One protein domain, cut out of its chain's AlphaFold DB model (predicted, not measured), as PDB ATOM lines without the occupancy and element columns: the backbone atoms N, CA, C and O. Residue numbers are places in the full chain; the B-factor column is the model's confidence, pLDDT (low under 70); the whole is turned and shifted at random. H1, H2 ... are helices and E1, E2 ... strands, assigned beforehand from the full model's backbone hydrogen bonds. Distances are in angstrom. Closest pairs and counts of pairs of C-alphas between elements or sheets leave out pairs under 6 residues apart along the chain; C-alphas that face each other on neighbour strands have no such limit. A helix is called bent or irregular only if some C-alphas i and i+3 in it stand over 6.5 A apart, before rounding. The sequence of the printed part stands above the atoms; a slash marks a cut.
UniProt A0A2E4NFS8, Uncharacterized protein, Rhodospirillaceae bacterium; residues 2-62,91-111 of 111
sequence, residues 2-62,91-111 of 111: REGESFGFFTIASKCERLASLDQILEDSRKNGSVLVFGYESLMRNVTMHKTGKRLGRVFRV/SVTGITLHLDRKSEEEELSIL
ATOM      1  N   ARG A   2     331.610 397.617 372.415       51.59
ATOM      2  CA  ARG A   2     330.892 398.595 373.262       51.59
ATOM      3  C   ARG A   2     329.478 398.967 372.785       51.59
ATOM      4  O   ARG A   2     328.606 399.192 373.610       51.59
ATOM      5  N   GLU A   3     329.227 398.974 371.477       48.66
ATOM      6  CA  GLU A   3     327.904 399.335 370.937       48.66
ATOM      7  C   GLU A   3     326.812 398.325 371.317       48.66
ATOM      8  O   GLU A   3     325.720 398.727 371.691       48.66
ATOM      9  N   GLY A   4     327.107 397.019 371.313       53.81
ATOM     10  CA  GLY A   4     326.123 395.980 371.657       53.81
ATOM     11  C   GLY A   4     325.688 395.979 373.130       53.81
ATOM     12  O   GLY A   4     324.539 395.651 373.417       53.81
ATOM     13  N   GLU A   5     326.576 396.399 374.035       55.88
ATOM     14  CA  GLU A   5     326.271 396.580 375.461       55.88
ATOM     15  C   GLU A   5     325.387 397.815 375.686       55.88
ATOM     16  O   GLU A   5     324.410 397.753 376.427       55.88
ATOM     17  N   SER A   6     325.648 398.909 374.958       56.47
ATOM     18  CA  SER A   6     324.825 400.124 375.018       56.47
ATOM     19  C   SER A   6     323.384 399.906 374.542       56.47
ATOM     20  O   SER A   6     322.490 400.623 374.983       56.47
ATOM     21  N   PHE A   7     323.147 398.934 373.654       59.12
ATOM     22  CA  PHE A   7     321.801 398.546 373.217       59.12
ATOM     23  C   PHE A   7     321.123 397.519 374.147       59.12
ATOM     24  O   PHE A   7     319.993 397.116 373.882       59.12
ATOM     25  N   GLY A   8     321.788 397.077 375.223       60.97
ATOM     26  CA  GLY A   8     321.227 396.136 376.198       60.97
ATOM     27  C   GLY A   8     321.052 394.700 375.686       60.97
ATOM     28  O   GLY A   8     320.340 393.913 376.305       60.97
ATOM     29  N   PHE A   9     321.683 394.331 374.566       59.47
ATOM     30  CA  PHE A   9     321.553 392.982 373.998       59.47
ATOM     31  C   PHE A   9     322.322 391.921 374.792       59.47
ATOM     32  O   PHE A   9     321.957 390.745 374.786       59.47
ATOM     33  N   PHE A  10     323.402 392.326 375.455       62.03
ATOM     34  CA  PHE A  10     324.205 391.490 376.335       62.03
ATOM     35  C   PHE A  10     325.003 392.375 377.293       62.03
ATOM     36  O   PHE A  10     325.322 393.516 376.968       62.03
ATOM     37  N   THR A  11     325.373 391.816 378.440       66.44
ATOM     38  CA  THR A  11     326.316 392.436 379.374       66.44
ATOM     39  C   THR A  11     327.662 391.742 379.228       66.44
ATOM     40  O   THR A  11     327.722 390.509 379.254       66.44
ATOM     41  N   ILE A  12     328.744 392.503 379.056       72.25
ATOM     42  CA  ILE A  12     330.088 391.930 379.091       72.25
ATOM     43  C   ILE A  12     330.472 391.739 380.557       72.25
ATOM     44  O   ILE A  12     330.499 392.693 381.328       72.25
ATOM     45  N   ALA A  13     330.783 390.501 380.942       76.56
ATOM     46  CA  ALA A  13     331.303 390.221 382.275       76.56
ATOM     47  C   ALA A  13     332.601 391.009 382.515       76.56
ATOM     48  O   ALA A  13     333.508 391.013 381.671       76.56
ATOM     49  N   SER A  14     332.698 391.655 383.674       82.56
ATOM     50  CA  SER A  14     333.900 392.373 384.089       82.56
ATOM     51  C   SER A  14     335.095 391.425 384.224       82.56
ATOM     52  O   SER A  14     334.950 390.209 384.368       82.56
ATOM     53  N   LYS A  15     336.314 391.978 384.219       81.31
ATOM     54  CA  LYS A  15     337.535 391.178 384.414       81.31
ATOM     55  C   LYS A  15     337.477 390.362 385.713       81.31
ATOM     56  O   LYS A  15     337.856 389.197 385.706       81.31
ATOM     57  N   CYS A  16     336.982 390.955 386.800       81.88
ATOM     58  CA  CYS A  16     336.862 390.276 388.088       81.88
ATOM     59  C   CYS A  16     335.824 389.147 388.050       81.88
ATOM     60  O   CYS A  16     336.104 388.069 388.557       81.88
ATOM     61  N   GLU A  17     334.667 389.354 387.413       83.31
ATOM     62  CA  GLU A  17     333.652 388.298 387.253       83.31
ATOM     63  C   GLU A  17     334.163 387.140 386.393       83.31
ATOM     64  O   GLU A  17     333.920 385.978 386.714       83.31
ATOM     65  N   ARG A  18     334.919 387.440 385.329       81.81
ATOM     66  CA  ARG A  18     335.556 386.414 384.490       81.81
ATOM     67  C   ARG A  18     336.576 385.597 385.279       81.81
ATOM     68  O   ARG A  18     336.542 384.376 385.199       81.81
ATOM     69  N   LEU A  19     337.438 386.253 386.061       82.12
ATOM     70  CA  LEU A  19     338.417 385.570 386.915       82.12
ATOM     71  C   LEU A  19     337.731 384.723 387.995       82.12
ATOM     72  O   LEU A  19     338.062 383.558 388.145       82.12
ATOM     73  N   ALA A  20     336.704 385.252 388.666       84.56
ATOM     74  CA  ALA A  20     335.952 384.494 389.666       84.56
ATOM     75  C   ALA A  20     335.212 383.284 389.068       84.56
ATOM     76  O   ALA A  20     335.087 382.247 389.721       84.56
ATOM     77  N   SER A  21     334.707 383.400 387.836       84.25
ATOM     78  CA  SER A  21     334.137 382.262 387.110       84.25
ATOM     79  C   SER A  21     335.212 381.246 386.719       84.25
ATOM     80  O   SER A  21     334.950 380.048 386.789       84.25
ATOM     81  N   LEU A  22     336.395 381.705 386.301       84.44
ATOM     82  CA  LEU A  22     337.526 380.845 385.959       84.44
ATOM     83  C   LEU A  22     337.979 380.038 387.182       84.44
ATOM     84  O   LEU A  22     338.064 378.817 387.098       84.44
ATOM     85  N   ASP A  23     338.183 380.701 388.323       84.50
ATOM     86  CA  ASP A  23     338.564 380.058 389.585       84.50
ATOM     87  C   ASP A  23     337.557 378.979 390.000       84.50
ATOM     88  O   ASP A  23     337.952 377.873 390.362       84.50
ATOM     89  N   GLN A  24     336.251 379.245 389.883       85.12
ATOM     90  CA  GLN A  24     335.218 378.243 390.179       85.12
ATOM     91  C   GLN A  24     335.326 377.006 389.278       85.12
ATOM     92  O   GLN A  24     335.250 375.879 389.768       85.12
ATOM     93  N   ILE A  25     335.540 377.201 387.973       84.00
ATOM     94  CA  ILE A  25     335.690 376.095 387.016       84.00
ATOM     95  C   ILE A  25     336.949 375.274 387.335       84.00
ATOM     96  O   ILE A  25     336.909 374.043 387.282       84.00
ATOM     97  N   LEU A  26     338.052 375.934 387.695       82.06
ATOM     98  CA  LEU A  26     339.313 375.278 388.050       82.06
ATOM     99  C   LEU A  26     339.223 374.523 389.378       82.06
ATOM    100  O   LEU A  26     339.720 373.402 389.481       82.06
ATOM    101  N   GLU A  27     338.558 375.082 390.384       84.88
ATOM    102  CA  GLU A  27     338.309 374.401 391.658       84.88
ATOM    103  C   GLU A  27     337.455 373.140 391.473       84.88
ATOM    104  O   GLU A  27     337.769 372.080 392.026       84.88
ATOM    105  N   ASP A  28     336.417 373.208 390.641       82.75
ATOM    106  CA  ASP A  28     335.599 372.041 390.314       82.75
ATOM    107  C   ASP A  28     336.367 371.013 389.471       82.75
ATOM    108  O   ASP A  28     336.216 369.804 389.682       82.75
ATOM    109  N   SER A  29     337.254 371.462 388.577       81.44
ATOM    110  CA  SER A  29     338.184 370.582 387.858       81.44
ATOM    111  C   SER A  29     339.121 369.848 388.810       81.44
ATOM    112  O   SER A  29     339.276 368.631 388.711       81.44
ATOM    113  N   ARG A  30     339.709 370.545 389.791       78.88
ATOM    114  CA  ARG A  30     340.612 369.938 390.784       78.88
ATOM    115  C   ARG A  30     339.923 368.825 391.572       78.88
ATOM    116  O   ARG A  30     340.573 367.818 391.860       78.88
ATOM    117  N   LYS A  31     338.625 368.972 391.863       79.31
ATOM    118  CA  LYS A  31     337.797 367.963 392.548       79.31
ATOM    119  C   LYS A  31     337.412 366.786 391.647       79.31
ATOM    120  O   LYS A  31     337.471 365.645 392.092       79.31
ATOM    121  N   ASN A  32     337.031 367.052 390.397       76.31
ATOM    122  CA  ASN A  32     336.490 366.043 389.472       76.31
ATOM    123  C   ASN A  32     337.542 365.428 388.527       76.31
ATOM    124  O   ASN A  32     337.257 364.475 387.804       76.31
ATOM    125  N   GLY A  33     338.763 365.962 388.531       75.00
ATOM    126  CA  GLY A  33     339.939 365.441 387.838       75.00
ATOM    127  C   GLY A  33     340.127 365.887 386.385       75.00
ATOM    128  O   GLY A  33     341.177 365.575 385.823       75.00
ATOM    129  N   SER A  34     339.166 366.585 385.761       76.31
ATOM    130  CA  SER A  34     339.310 367.084 384.381       76.31
ATOM    131  C   SER A  34     338.283 368.157 383.991       76.31
ATOM    132  O   SER A  34     337.134 368.101 384.434       76.31
ATOM    133  N   VAL A  35     338.670 369.057 383.075       80.88
ATOM    134  CA  VAL A  35     337.764 369.992 382.380       80.88
ATOM    135  C   VAL A  35     337.346 369.444 381.022       80.88
ATOM    136  O   VAL A  35     338.168 369.014 380.205       80.88
ATOM    137  N   LEU A  36     336.042 369.537 380.758       80.69
ATOM    138  CA  LEU A  36     335.435 369.242 379.469       80.69
ATOM    139  C   LEU A  36     334.843 370.517 378.875       80.69
ATOM    140  O   LEU A  36     333.928 371.107 379.444       80.69
ATOM    141  N   VAL A  37     335.321 370.904 377.695       83.00
ATOM    142  CA  VAL A  37     334.764 372.032 376.942       83.00
ATOM    143  C   VAL A  37     333.811 371.500 375.885       83.00
ATOM    144  O   VAL A  37     334.195 370.706 375.023       83.00
ATOM    145  N   PHE A  38     332.558 371.948 375.928       82.00
ATOM    146  CA  PHE A  38     331.564 371.593 374.922       82.00
ATOM    147  C   PHE A  38     331.463 372.676 373.841       82.00
ATOM    148  O   PHE A  38     330.975 373.781 374.071       82.00
ATOM    149  N   GLY A  39     331.913 372.345 372.634       80.44
ATOM    150  CA  GLY A  39     331.815 373.200 371.458       80.44
ATOM    151  C   GLY A  39     330.546 372.910 370.660       80.44
ATOM    152  O   GLY A  39     330.406 371.827 370.090       80.44
ATOM    153  N   TYR A  40     329.653 373.898 370.564       74.19
ATOM    154  CA  TYR A  40     328.379 373.797 369.833       74.19
ATOM    155  C   TYR A  40     328.316 374.635 368.539       74.19
ATOM    156  O   TYR A  40     327.313 374.580 367.835       74.19
ATOM    157  N   GLU A  41     329.392 375.361 368.203       68.25
ATOM    158  CA  GLU A  41     329.444 376.349 367.107       68.25
ATOM    159  C   GLU A  41     330.783 376.312 366.333       68.25
ATOM    160  O   GLU A  41     331.204 375.264 365.842       68.25
ATOM    161  N   SER A  42     331.478 377.450 366.206       63.00
ATOM    162  CA  SER A  42     332.776 377.624 365.540       63.00
ATOM    163  C   SER A  42     333.847 376.674 366.076       63.00
ATOM    164  O   SER A  42     334.641 376.149 365.293       63.00
ATOM    165  N   LEU A  43     333.791 376.374 367.376       61.78
ATOM    166  CA  LEU A  43     334.630 375.380 368.046       61.78
ATOM    167  C   LEU A  43     334.539 373.990 367.403       61.78
ATOM    168  O   LEU A  43     335.511 373.248 367.447       61.78
ATOM    169  N   MET A  44     333.434 373.629 366.735       64.31
ATOM    170  CA  MET A  44     333.363 372.357 366.006       64.31
ATOM    171  C   MET A  44     334.348 372.286 364.829       64.31
ATOM    172  O   MET A  44     334.863 371.202 364.532       64.31
ATOM    173  N   ARG A  45     334.592 373.428 364.165       57.56
ATOM    174  CA  ARG A  45     335.410 373.542 362.946       57.56
ATOM    175  C   ARG A  45     336.841 373.999 363.207       57.56
ATOM    176  O   ARG A  45     337.732 373.494 362.536       57.56
ATOM    177  N   ASN A  46     337.072 374.904 364.155       59.62
ATOM    178  CA  ASN A  46     338.408 375.421 364.442       59.62
ATOM    179  C   ASN A  46     338.755 375.226 365.921       59.62
ATOM    180  O   ASN A  46     338.467 376.076 366.762       59.62
ATOM    181  N   VAL A  47     339.325 374.063 366.238       64.44
ATOM    182  CA  VAL A  47     339.768 373.742 367.597       64.44
ATOM    183  C   VAL A  47     341.194 374.255 367.780       64.44
ATOM    184  O   VAL A  47     342.146 373.492 367.597       64.44
ATOM    185  N   THR A  48     341.334 375.527 368.144       67.19
ATOM    186  CA  THR A  48     342.641 376.159 368.406       67.19
ATOM    187  C   THR A  48     343.229 375.770 369.764       67.19
ATOM    188  O   THR A  48     344.420 375.934 369.974       67.19
ATOM    189  N   MET A  49     342.415 375.200 370.654       72.31
ATOM    190  CA  MET A  49     342.832 374.855 372.014       72.31
ATOM    191  C   MET A  49     343.730 373.615 372.060       72.31
ATOM    192  O   MET A  49     343.585 372.713 371.218       72.31
ATOM    193  N   HIS A  50     344.606 373.521 373.059       75.12
ATOM    194  CA  HIS A  50     345.303 372.287 373.413       75.12
ATOM    195  C   HIS A  50     344.347 371.290 374.092       75.12
ATOM    196  O   HIS A  50     343.722 371.564 375.111       75.12
ATOM    197  N   LYS A  51     344.206 370.103 373.489       76.19
ATOM    198  CA  LYS A  51     343.255 369.053 373.882       76.19
ATOM    199  C   LYS A  51     343.927 367.691 373.884       76.19
ATOM    200  O   LYS A  51     344.654 367.363 372.950       76.19
ATOM    201  N   THR A  52     343.614 366.885 374.892       81.25
ATOM    202  CA  THR A  52     344.033 365.479 375.012       81.25
ATOM    203  C   THR A  52     343.104 364.539 374.251       81.25
ATOM    204  O   THR A  52     343.486 363.429 373.889       81.25
ATOM    205  N   GLY A  53     341.880 364.985 373.955       79.06
ATOM    206  CA  GLY A  53     340.910 364.200 373.203       79.06
ATOM    207  C   GLY A  53     339.751 365.031 372.667       79.06
ATOM    208  O   GLY A  53     339.385 366.068 373.220       79.06
ATOM    209  N   LYS A  54     339.152 364.546 371.580       83.06
ATOM    210  CA  LYS A  54     337.933 365.092 370.977       83.06
ATOM    211  C   LYS A  54     336.928 363.962 370.811       83.06
ATOM    212  O   LYS A  54     337.248 362.941 370.205       83.06
ATOM    213  N   ARG A  55     335.711 364.147 371.319       82.94
ATOM    214  CA  ARG A  55     334.607 363.193 371.157       82.94
ATOM    215  C   ARG A  55     333.359 363.900 370.658       82.94
ATOM    216  O   ARG A  55     333.147 365.071 370.958       82.94
ATOM    217  N   LEU A  56     332.537 363.191 369.891       82.88
ATOM    218  CA  LEU A  56     331.187 363.655 369.599       82.88
ATOM    219  C   LEU A  56     330.346 363.472 370.868       82.88
ATOM    220  O   LEU A  56     330.354 362.395 371.460       82.88
ATOM    221  N   GLY A  57     329.658 364.527 371.292       79.94
ATOM    222  CA  GLY A  57     328.868 364.544 372.516       79.94
ATOM    223  C   GLY A  57     327.487 365.130 372.270       79.94
ATOM    224  O   GLY A  57     327.300 365.970 371.389       79.94
ATOM    225  N   ARG A  58     326.505 364.692 373.057       80.62
ATOM    226  CA  ARG A  58     325.167 365.284 373.075       80.62
ATOM    227  C   ARG A  58     324.876 365.786 374.478       80.62
ATOM    228  O   ARG A  58     324.944 365.010 375.426       80.62
ATOM    229  N   VAL A  59     324.549 367.068 374.595       79.75
ATOM    230  CA  VAL A  59     324.104 367.666 375.856       79.75
ATOM    231  C   VAL A  59     322.582 367.736 375.821       79.75
ATOM    232  O   VAL A  59     321.984 368.219 374.856       79.75
ATOM    233  N   PHE A  60     321.953 367.188 376.856       75.69
ATOM    234  CA  PHE A  60     320.502 367.175 377.020       75.69
ATOM    235  C   PHE A  60     320.046 368.373 377.856       75.69
ATOM    236  O   PHE A  60     320.820 368.907 378.646       75.69
ATOM    237  N   ARG A  61     318.775 368.764 377.698       74.12
ATOM    238  CA  ARG A  61     318.139 369.939 378.327       74.12
ATOM    239  C   ARG A  61     318.656 371.290 377.817       74.12
ATOM    240  O   ARG A  61     318.428 372.308 378.464       74.12
ATOM    241  N   VAL A  62     319.316 371.296 376.659       68.25
ATOM    242  CA  VAL A  62     319.788 372.508 375.977       68.25
ATOM    243  C   VAL A  62     319.471 372.449 374.480       68.25
ATOM    244  O   VAL A  62     319.725 371.438 373.827       68.25
ATOM    245  N   SER A  91     317.820 369.192 373.102       76.25
ATOM    246  CA  SER A  91     319.177 368.621 373.122       76.25
ATOM    247  C   SER A  91     320.018 369.150 371.963       76.25
ATOM    248  O   SER A  91     319.483 369.330 370.866       76.25
ATOM    249  N   VAL A  92     321.328 369.272 372.154       80.00
ATOM    250  CA  VAL A  92     322.267 369.678 371.103       80.00
ATOM    251  C   VAL A  92     323.387 368.656 370.957       80.00
ATOM    252  O   VAL A  92     323.956 368.185 371.942       80.00
ATOM    253  N   THR A  93     323.710 368.316 369.714       81.44
ATOM    254  CA  THR A  93     324.911 367.546 369.385       81.44
ATOM    255  C   THR A  93     326.048 368.513 369.111       81.44
ATOM    256  O   THR A  93     325.867 369.499 368.400       81.44
ATOM    257  N   GLY A  94     327.220 368.213 369.644       82.50
ATOM    258  CA  GLY A  94     328.432 368.960 369.378       82.50
ATOM    259  C   GLY A  94     329.664 368.139 369.675       82.50
ATOM    260  O   GLY A  94     329.633 366.909 369.623       82.50
ATOM    261  N   ILE A  95     330.763 368.825 369.952       83.25
ATOM    262  CA  ILE A  95     332.016 368.164 370.294       83.25
ATOM    263  C   ILE A  95     332.369 368.454 371.743       83.25
ATOM    264  O   ILE A  95     332.230 369.579 372.211       83.25
ATOM    265  N   THR A  96     332.858 367.437 372.434       83.94
ATOM    266  CA  THR A  96     333.466 367.576 373.749       83.94
ATOM    267  C   THR A  96     334.972 367.481 373.580       83.94
ATOM    268  O   THR A  96     335.488 366.513 373.011       83.94
ATOM    269  N   LEU A  97     335.667 368.508 374.045       81.06
ATOM    270  CA  LEU A  97     337.116 368.593 374.079       81.06
ATOM    271  C   LEU A  97     337.570 368.336 375.509       81.06
ATOM    272  O   LEU A  97     337.106 368.995 376.436       81.06
ATOM    273  N   HIS A  98     338.460 367.367 375.672       82.12
ATOM    274  CA  HIS A  98     339.143 367.133 376.936       82.12
ATOM    275  C   HIS A  98     340.392 368.004 376.956       82.12
ATOM    276  O   HIS A  98     341.230 367.873 376.058       82.12
ATOM    277  N   LEU A  99     340.506 368.894 377.939       81.00
ATOM    278  CA  LEU A  99     341.707 369.710 378.109       81.00
ATOM    279  C   LEU A  99     342.803 368.913 378.825       81.00
ATOM    280  O   LEU A  99     342.521 367.957 379.553       81.00
ATOM    281  N   ASP A 100     344.060 369.276 378.571       79.00
ATOM    282  CA  ASP A 100     345.179 368.765 379.362       79.00
ATOM    283  C   ASP A 100     345.245 369.505 380.695       79.00
ATOM    284  O   ASP A 100     345.117 370.726 380.731       79.00
ATOM    285  N   ARG A 101     345.498 368.781 381.787       75.12
ATOM    286  CA  ARG A 101     345.567 369.352 383.138       75.12
ATOM    287  C   ARG A 101     346.665 370.405 383.298       75.12
ATOM    288  O   ARG A 101     346.571 371.268 384.157       75.12
ATOM    289  N   LYS A 102     347.721 370.347 382.482       77.88
ATOM    290  CA  LYS A 102     348.796 371.347 382.505       77.88
ATOM    291  C   LYS A 102     348.458 372.607 381.716       77.88
ATOM    292  O   LYS A 102     349.110 373.619 381.920       77.88
ATOM    293  N   SER A 103     347.488 372.531 380.807       77.12
ATOM    294  CA  SER A 103     347.134 373.626 379.898       77.12
ATOM    295  C   SER A 103     345.722 374.161 380.138       77.12
ATOM    296  O   SER A 103     345.352 375.152 379.525       77.12
ATOM    297  N   GLU A 104     344.928 373.544 381.019       79.69
ATOM    298  CA  GLU A 104     343.532 373.929 381.256       79.69
ATOM    299  C   GLU A 104     343.384 375.386 381.718       79.69
ATOM    300  O   GLU A 104     342.475 376.068 381.259       79.69
ATOM    301  N   GLU A 105     344.297 375.890 382.554       80.19
ATOM    302  CA  GLU A 105     344.261 377.272 383.054       80.19
ATOM    303  C   GLU A 105     344.519 378.290 381.931       80.19
ATOM    304  O   GLU A 105     343.744 379.233 381.751       80.19
ATOM    305  N   GLU A 106     345.564 378.075 381.127       80.00
ATOM    306  CA  GLU A 106     345.892 378.933 379.980       80.00
ATOM    307  C   GLU A 106     344.796 378.890 378.908       80.00
ATOM    308  O   GLU A 106     344.355 379.935 378.427       80.00
ATOM    309  N   GLU A 107     344.291 377.700 378.586       80.12
ATOM    310  CA  GLU A 107     343.246 377.505 377.580       80.12
ATOM    311  C   GLU A 107     341.903 378.109 378.002       80.12
ATOM    312  O   GLU A 107     341.183 378.675 377.182       80.12
ATOM    313  N   LEU A 108     341.542 378.043 379.283       78.38
ATOM    314  CA  LEU A 108     340.318 378.681 379.759       78.38
ATOM    315  C   LEU A 108     340.454 380.207 379.858       78.38
ATOM    316  O   LEU A 108     339.451 380.906 379.741       78.38
ATOM    317  N   SER A 109     341.669 380.740 380.023       77.06
ATOM    318  CA  SER A 109     341.897 382.189 380.124       77.06
ATOM    319  C   SER A 109     341.665 382.959 378.812       77.06
ATOM    320  O   SER A 109     341.392 384.161 378.846       77.06
ATOM    321  N   ILE A 110     341.756 382.276 377.661       76.88
ATOM    322  CA  ILE A 110     341.537 382.865 376.326       76.88
ATOM    323  C   ILE A 110     340.058 382.888 375.898       76.88
ATOM    324  O   ILE A 110     339.736 383.506 374.878       76.88
ATOM    325  N   LEU A 111     339.172 382.217 376.647       69.50
ATOM    326  CA  LEU A 111     337.713 382.224 376.458       69.50
ATOM    327  C   LEU A 111     337.082 383.399 377.205       69.50
ATOM    328  O   LEU A 111     336.184 384.076 376.639       69.50
TER     329      LEU A 111
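What this domain is: This is residues 2 to 62 and 91 to 111 of the 111 residues of an uncharacterized protein of Rhodospirillaceae bacterium (UniProt A0A2E4NFS8). A strongly twisted three-stranded sheet, two long bent strands with a short one at an edge, stands off from the long helix H2; short H3 runs beside part of H2 and grazes the sheet. At the far end from the sheet, residues 5 to 10 stick out. The 82 printed residues hold H1, H2, E1, E2, E3 and H3 along the chain, a mixed class; the sheet, E1 E3 E2, is antiparallel. It is only just loose, close to compact, with a radius of gyration of the C-alphas of 14.5 A and spans of 39 by 27 by 26 A.

Where its parts are: Find E2 at residues 51 to 60, 23.0 A long, from C-alpha 51 at (343.255, 369.053, 373.882); it bends by 65 degrees at residue 56. E3, residues 91 to 99, covers 23.1 A and bends by 58 degrees at residue 94. E1 is residues 36 to 39, 9.6 A. H2, residues 15 to 32, runs 25.7 A from C-alpha 15 at (337.535, 391.178, 384.414). H1 is residues 2 to 6, 6.5 A, and H3 residues 104 to 109, 8.5 A.

How they stand to each other: Look at inner strand E3: N 57 of E2 and O 94 are 2.9 A apart, and N 39 of E1 and O 95 2.8 A, within hydrogen-bond range. H3 only grazes the sheet, with residues 104 to 108. H2, with residues 22 to 26 alone, only just touches H3, with 3 pairs of C-alphas within 8 A, the closest Leu 22 and Leu 108 at 7.1 A; the tilt is shallow, 16 degrees, opposite ways. H2 is not on the sheet. H1 is apart from H2 and H3. In H1, H2 and H3 every O i to N i+4 pair is within hydrogen-bond range.

The domain as a whole: The C-alphas of Phe 7 and Gly 33, the two farthest apart, are 40.5 A apart. Residues 63 to 90 are cut out, and C-alphas 62 and 91 are 4.9 A apart across the cut. The link from E1 to E2 is long. Look for pLDDT under 70 at residues 2 to 11, 41 to 48, 62 and 111.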